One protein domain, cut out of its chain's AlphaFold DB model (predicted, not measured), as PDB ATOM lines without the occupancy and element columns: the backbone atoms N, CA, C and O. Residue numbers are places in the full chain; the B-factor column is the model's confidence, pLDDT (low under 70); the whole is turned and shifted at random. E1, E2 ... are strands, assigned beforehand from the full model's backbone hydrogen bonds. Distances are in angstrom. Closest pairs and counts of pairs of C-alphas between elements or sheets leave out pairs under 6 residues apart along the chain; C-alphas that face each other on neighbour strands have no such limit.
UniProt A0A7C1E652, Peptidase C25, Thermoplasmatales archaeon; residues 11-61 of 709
ATOM      1  N   GLN A  11     143.491 181.287 201.082       82.31
ATOM      2  CA  GLN A  11     144.081 182.386 200.319       82.31
ATOM      3  C   GLN A  11     144.830 181.867 199.092       82.31
ATOM      4  O   GLN A  11     144.579 182.356 197.987       82.31
ATOM      5  N   LEU A  12     145.685 180.854 199.260       79.44
ATOM      6  CA  LEU A  12     146.417 180.228 198.157       79.44
ATOM      7  C   LEU A  12     145.455 179.633 197.121       79.44
ATOM      8  O   LEU A  12     145.562 179.917 195.925       79.44
ATOM      9  N   TYR A  13     144.469 178.865 197.588       83.19
ATOM     10  CA  TYR A  13     143.511 178.182 196.722       83.19
ATOM     11  C   TYR A  13     142.443 179.103 196.116       83.19
ATOM     12  O   TYR A  13     141.777 178.702 195.166       83.19
ATOM     13  N   SER A  14     142.294 180.331 196.620       86.62
ATOM     14  CA  SER A  14     141.493 181.382 195.970       86.62
ATOM     15  C   SER A  14     142.338 182.284 195.064       86.62
ATOM     16  O   SER A  14     141.822 183.248 194.498       86.62
ATOM     17  N   SER A  15     143.644 182.027 194.937       88.06
ATOM     18  CA  SER A  15     144.530 182.872 194.146       88.06
ATOM     19  C   SER A  15     144.382 182.600 192.646       88.06
ATOM     20  O   SER A  15     144.324 181.460 192.194       88.06
ATOM     21  N   HIS A  16     144.395 183.669 191.851       91.44
ATOM     22  CA  HIS A  16     144.476 183.600 190.386       91.44
ATOM     23  C   HIS A  16     145.934 183.673 189.905       91.44
ATOM     24  O   HIS A  16     146.248 184.314 188.901       91.44
ATOM     25  N   ARG A  17     146.855 183.070 190.665       90.25
ATOM     26  CA  ARG A  17     148.265 182.943 190.289       90.25
ATOM     27  C   ARG A  17     148.535 181.496 189.912       90.25
ATOM     28  O   ARG A  17     148.097 180.585 190.602       90.25
ATOM     29  N   LEU A  18     149.258 181.300 188.815       88.62
ATOM     30  CA  LEU A  18     149.731 179.976 188.437       88.62
ATOM     31  C   LEU A  18     150.806 179.508 189.420       88.62
ATOM     32  O   LEU A  18     151.713 180.278 189.744       88.62
ATOM     33  N   PHE A  19     150.728 178.242 189.816       85.31
ATOM     34  CA  PHE A  19     151.749 177.539 190.576       85.31
ATOM     35  C   PHE A  19     152.235 176.298 189.799       85.31
ATOM     36  O   PHE A  19     151.403 175.474 189.415       85.31
ATOM     37  N   PRO A  20     153.547 176.153 189.545       87.00
ATOM     38  CA  PRO A  20     154.580 177.179 189.705       87.00
ATOM     39  C   PRO A  20     154.304 178.439 188.861       87.00
ATOM     40  O   PRO A  20     153.513 178.425 187.912       87.00
ATOM     41  N   SER A  21     154.932 179.566 189.205       87.88
ATOM     42  CA  SER A  21     154.733 180.857 188.514       87.88
ATOM     43  C   SER A  21     155.485 180.960 187.177       87.88
ATOM     44  O   SER A  21     155.107 181.762 186.316       87.88
ATOM     45  N   SER A  22     156.461 180.080 186.954       91.06
ATOM     46  CA  SER A  22     157.206 179.902 185.705       91.06
ATOM     47  C   SER A  22     156.995 178.490 185.142       91.06
ATOM     48  O   SER A  22     156.566 177.590 185.854       91.06
ATOM     49  N   TRP A  23     157.287 178.301 183.854       92.06
ATOM     50  CA  TRP A  23     157.348 176.978 183.212       92.06
ATOM     51  C   TRP A  23     158.666 176.253 183.468       92.06
ATOM     52  O   TRP A  23     158.761 175.058 183.215       92.06
ATOM     53  N   PHE A  24     159.683 176.983 183.921       91.88
ATOM     54  CA  PHE A  24     160.985 176.426 184.232       91.88
ATOM     55  C   PHE A  24     161.710 177.262 185.285       91.88
ATOM     56  O   PHE A  24     161.421 178.453 185.458       91.88
ATOM     57  N   SER A  25     162.677 176.641 185.939       90.81
ATOM     58  CA  SER A  25     163.738 177.284 186.709       90.81
ATOM     59  C   SER A  25     165.082 176.728 186.237       90.81
ATOM     60  O   SER A  25     165.136 175.752 185.481       90.81
ATOM     61  N   TYR A  26     166.173 177.379 186.618       91.88
ATOM     62  CA  TYR A  26     167.499 176.841 186.369       91.88
ATOM     63  C   TYR A  26     168.472 177.274 187.458       91.88
ATOM     64  O   TYR A  26     168.304 178.335 188.061       91.88
ATOM     65  N   ASN A  27     169.496 176.455 187.659       91.94
ATOM     66  CA  ASN A  27     170.626 176.734 188.531       91.94
ATOM     67  C   ASN A  27     171.932 176.647 187.730       91.94
ATOM     68  O   ASN A  27     172.022 175.869 186.775       91.94
ATOM     69  N   VAL A  28     172.924 177.453 188.112       92.62
ATOM     70  CA  VAL A  28     174.246 177.500 187.482       92.62
ATOM     71  C   VAL A  28     175.325 177.426 188.556       92.62
ATOM     72  O   VAL A  28     175.250 178.164 189.534       92.62
ATOM     73  N   GLY A  29     176.334 176.586 188.341       93.00
ATOM     74  CA  GLY A  29     177.534 176.503 189.181       93.00
ATOM     75  C   GLY A  29     178.763 176.080 188.379       93.00
ATOM     76  O   GLY A  29     178.639 175.728 187.200       93.00
ATOM     77  N   CYS A  30     179.944 176.137 188.985       93.19
ATOM     78  CA  CYS A  30     181.216 175.786 188.350       93.19
ATOM     79  C   CYS A  30     181.907 174.646 189.099       93.19
ATOM     80  O   CYS A  30     181.942 174.650 190.311       93.19
ATOM     81  N   GLY A  31     182.423 173.649 188.383       95.50
ATOM     82  CA  GLY A  31     183.121 172.528 189.014       95.50
ATOM     83  C   GLY A  31     183.496 171.444 188.016       95.50
ATOM     84  O   GLY A  31     183.357 171.621 186.801       95.50
ATOM     85  N   LEU A  32     183.930 170.290 188.517       96.50
ATOM     86  CA  LEU A  32     184.335 169.161 187.681       96.50
ATOM     87  C   LEU A  32     183.145 168.371 187.124       96.50
ATOM     88  O   LEU A  32     182.183 168.059 187.831       96.50
ATOM     89  N   ASN A  33     183.233 167.976 185.855       95.69
ATOM     90  CA  ASN A  33     182.366 166.948 185.276       95.69
ATOM     91  C   ASN A  33     182.937 165.531 185.503       95.69
ATOM     92  O   ASN A  33     184.024 165.347 186.052       95.69
ATOM     93  N   GLY A  34     182.227 164.505 185.028       94.44
ATOM     94  CA  GLY A  34     182.663 163.107 185.135       94.44
ATOM     95  C   GLY A  34     183.922 162.732 184.349       94.44
ATOM     96  O   GLY A  34     184.443 161.632 184.513       94.44
ATOM     97  N   GLN A  35     184.411 163.619 183.482       95.25
ATOM     98  CA  GLN A  35     185.691 163.487 182.784       95.25
ATOM     99  C   GLN A  35     186.820 164.230 183.514       95.25
ATOM    100  O   GLN A  35     187.953 164.188 183.050       95.25
ATOM    101  N   MET A  36     186.526 164.848 184.664       94.88
ATOM    102  CA  MET A  36     187.425 165.720 185.423       94.88
ATOM    103  C   MET A  36     187.812 167.005 184.667       94.88
ATOM    104  O   MET A  36     188.829 167.620 184.969       94.88
ATOM    105  N   ASP A  37     186.977 167.454 183.724       93.19
ATOM    106  CA  ASP A  37     187.108 168.777 183.112       93.19
ATOM    107  C   ASP A  37     186.355 169.823 183.945       93.19
ATOM    108  O   ASP A  37     185.232 169.577 184.400       93.19
ATOM    109  N   HIS A  38     186.921 171.026 184.070       92.56
ATOM    110  CA  HIS A  38     186.226 172.172 184.658       92.56
ATOM    111  C   HIS A  38     185.133 172.674 183.708       92.56
ATOM    112  O   HIS A  38     185.406 173.081 182.574       92.56
ATOM    113  N   VAL A  39     183.885 172.673 184.174       92.62
ATOM    114  CA  VAL A  39     182.713 173.065 183.388       92.62
ATOM    115  C   VAL A  39     181.805 174.024 184.150       92.62
ATOM    116  O   VAL A  39     181.893 174.197 185.361       92.62
ATOM    117  N   THR A  40     180.888 174.650 183.415       92.56
ATOM    118  CA  THR A  40     179.709 175.291 184.001       92.56
ATOM    119  C   THR A  40     178.553 174.299 183.978       92.56
ATOM    120  O   THR A  40     178.078 173.920 182.905       92.56
ATOM    121  N   HIS A  41     178.094 173.894 185.157       93.50
ATOM    122  CA  HIS A  41     176.904 173.073 185.332       93.50
ATOM    123  C   HIS A  41     175.662 173.942 185.158       93.50
ATOM    124  O   HIS A  41     175.568 175.021 185.741       93.50
ATOM    125  N   VAL A  42     174.710 173.487 184.339       92.81
ATOM    126  CA  VAL A  42     173.419 174.159 184.137       92.81
ATOM    127  C   VAL A  42     172.307 173.137 184.318       92.81
ATOM    128  O   VAL A  42     172.016 172.360 183.405       92.81
ATOM    129  N   THR A  43     171.663 173.153 185.483       91.75
ATOM    130  CA  THR A  43     170.478 172.329 185.744       91.75
ATOM    131  C   THR A  43     169.243 173.105 185.325       91.75
ATOM    132  O   THR A  43     169.007 174.200 185.831       91.75
ATOM    133  N   VAL A  44     168.439 172.549 184.420       91.62
ATOM    134  CA  VAL A  44     167.168 173.143 183.982       91.62
ATOM    135  C   VAL A  44     166.023 172.274 184.472       91.62
ATOM    136  O   VAL A  44     165.930 171.107 184.100       91.62
ATOM    137  N   SER A  45     165.120 172.871 185.244       89.62
ATOM    138  CA  SER A  45     163.926 172.197 185.754       89.62
ATOM    139  C   SER A  45     162.706 172.686 185.018       89.62
ATOM    140  O   SER A  45     162.479 173.890 184.924       89.62
ATOM    141  N   LEU A  46     161.929 171.756 184.476       90.69
ATOM    142  CA  LEU A  46     160.725 172.053 183.714       90.69
ATOM    143  C   LEU A  46     159.494 171.712 184.553       90.69
ATOM    144  O   LEU A  46     159.414 170.641 185.144       90.69
ATOM    145  N   TYR A  47     158.507 172.603 184.537       90.75
ATOM    146  CA  TYR A  47     157.227 172.464 185.229       90.75
ATOM    147  C   TYR A  47     156.109 172.296 184.190       90.75
ATOM    148  O   TYR A  47     155.396 173.258 183.889       90.75
ATOM    149  N   PRO A  48     155.969 171.107 183.569       92.25
ATOM    150  CA  PRO A  48     155.058 170.898 182.443       92.25
ATOM    151  C   PRO A  48     153.583 170.972 182.842       92.25
ATOM    152  O   PRO A  48     152.735 171.133 181.969       92.25
ATOM    153  N   VAL A  49     153.271 170.875 184.135       93.12
ATOM    154  CA  VAL A  49     151.926 171.041 184.684       93.12
ATOM    155  C   VAL A  49     151.939 172.220 185.645       93.12
ATOM    156  O   VAL A  49     152.785 172.305 186.530       93.12
ATOM    157  N   ARG A  50     150.994 173.144 185.468       91.69
ATOM    158  CA  ARG A  50     150.825 174.317 186.327       91.69
ATOM    159  C   ARG A  50     149.365 174.465 186.711       91.69
ATOM    160  O   ARG A  50     148.485 174.390 185.854       91.69
ATOM    161  N   TYR A  51     149.104 174.708 187.985       91.62
ATOM    162  CA  TYR A  51     147.759 174.839 188.523       91.62
ATOM    163  C   TYR A  51     147.402 176.306 188.759       91.62
ATOM    164  O   TYR A  51     148.209 177.076 189.273       91.62
ATOM    165  N   LEU A  52     146.194 176.699 188.362       92.31
ATOM    166  CA  LEU A  52     145.592 178.000 188.633       92.31
ATOM    167  C   LEU A  52     144.431 177.790 189.615       92.31
ATOM    168  O   LEU A  52     143.321 177.462 189.176       92.31
ATOM    169  N   PRO A  53     144.663 177.943 190.931       89.12
ATOM    170  CA  PRO A  53     143.725 177.464 191.939       89.12
ATOM    171  C   PRO A  53     142.361 178.154 191.917       89.12
ATOM    172  O   PRO A  53     141.338 177.473 191.923       89.12
ATOM    173  N   GLY A  54     142.338 179.487 191.827       89.81
ATOM    174  CA  GLY A  54     141.109 180.286 191.871       89.81
ATOM    175  C   GLY A  54     140.150 180.028 190.706       89.81
ATOM    176  O   GLY A  54     138.954 180.275 190.836       89.81
ATOM    177  N   ASP A  55     140.661 179.484 189.598       92.62
ATOM    178  CA  ASP A  55     139.875 179.137 188.410       92.62
ATOM    179  C   ASP A  55     139.699 177.619 188.230       92.62
ATOM    180  O   ASP A  55     139.011 177.192 187.304       92.62
ATOM    181  N   ALA A  56     140.309 176.802 189.099       90.69
ATOM    182  CA  ALA A  56     140.366 175.344 188.986       90.69
ATOM    183  C   ALA A  56     140.855 174.859 187.601       90.69
ATOM    184  O   ALA A  56     140.315 173.907 187.032       90.69
ATOM    185  N   LEU A  57     141.877 175.522 187.046       94.62
ATOM    186  CA  LEU A  57     142.448 175.196 185.733       94.62
ATOM    187  C   LEU A  57     143.845 174.584 185.860       94.62
ATOM    188  O   LEU A  57     144.684 175.079 186.609       94.62
ATOM    189  N   LEU A  58     144.112 173.555 185.055       94.62
ATOM    190  CA  LEU A  58     145.450 173.012 184.830       94.62
ATOM    191  C   LEU A  58     145.953 173.449 183.453       94.62
ATOM    192  O   LEU A  58     145.269 173.277 182.444       94.62
ATOM    193  N   TYR A  59     147.159 173.998 183.422       93.94
ATOM    194  CA  TYR A  59     147.904 174.295 182.209       93.94
ATOM    195  C   TYR A  59     148.935 173.192 182.023       93.94
ATOM    196  O   TYR A  59     149.787 172.995 182.886       93.94
ATOM    197  N   VAL A  60     148.849 172.482 180.901       96.06
ATOM    198  CA  VAL A  60     149.745 171.373 180.572       96.06
ATOM    199  C   VAL A  60     150.493 171.720 179.292       96.06
ATOM    200  O   VAL A  60     149.870 172.014 178.272       96.06
ATOM    201  N   ALA A  61     151.820 171.730 179.350       94.25
ATOM    202  CA  ALA A  61     152.662 171.887 178.174       94.25
ATOM    203  C   ALA A  61     152.737 170.558 177.406       94.25
ATOM    204  O   ALA A  61     153.061 169.525 177.984       94.25
TER     205      ALA A  61
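AT A GLANCE: This is residues 11 to 61 of the 709 residues of the protein "Peptidase C25" of Thermoplasmatales archaeon (UniProt A0A7C1E652). Two two-stranded hairpins follow each other end to end along a thin rod, a long, curved one of E1 and E2 and a much shorter one of E3 and E4, with the unnamed residues 11 to 23 running back from the start of E1 along the E3 and E4 end, so that the long hairpin makes one part of the length and the short hairpin with this stretch makes the rest. The long hairpin is well paired from end to end and curves where E1 bends. The printed part has 51 residues, with no named helix and four named strands in the order E1, E2, E3, E4, in two antiparallel sheets of two strands each, E1 - E2 and E3 - E4; the class is all strand. The whole is extended, with a radius of gyration of the C-alphas of 16.8 A, and the C-alphas span 49 by 21 by 11 A, a rod.

HOW THE PARTS SIT: Begin with the long hairpin, where E1, residues 24 to 32, and E2, residues 38 to 46, are antiparallel neighbours with 162 degrees between their directions. At its one end look at C-alphas 24 and 46, which face each other at 4.4 A; near the other, C-alphas 32 and 38 face each other at 4.7 A. Between them find N 27 and O 43 within hydrogen-bond range at 2.9 A, and N 41 and O 29 at 2.8 A. E1 bends by 53 degrees at residue 29. From Leu 46 go on to E3, residues 49 to 52: E2 runs on into it across a break of 2 residues, at 51 degrees. E3 forms a second hairpin with E4, residues 57 to 60, antiparallel at 159 degrees. Here N 52 and O 57 are within hydrogen-bond range at 2.8 A, and so are N 59 and O 50 at 2.8 A. E1 is apart from E3 and from E4, and E2 is apart from both too.

IN THESE COORDINATES: Find C-alpha 24 at (160.985, 176.426, 184.232); from there E1 runs 24.7 A to C-alpha 32 at (184.335, 169.161, 187.681). E2 returns over 25.5 A from His 38 to Leu 46. E3 runs from Val 49 to Leu 52, and E4 from Leu 57 to Val 60, where C-alpha 60 stands at (149.745, 171.373, 180.572).

THE WHOLE: Look for the two C-alphas farthest apart at Ser 14 and Met 36, 49.7 A from each other. The links E1 to E2, E2 to E3 and E3 to E4 are tight. Residues 11 to 23 hold no named element. The printed part has no cut, its mean pLDDT is 91.4, and no printed residue is under 70.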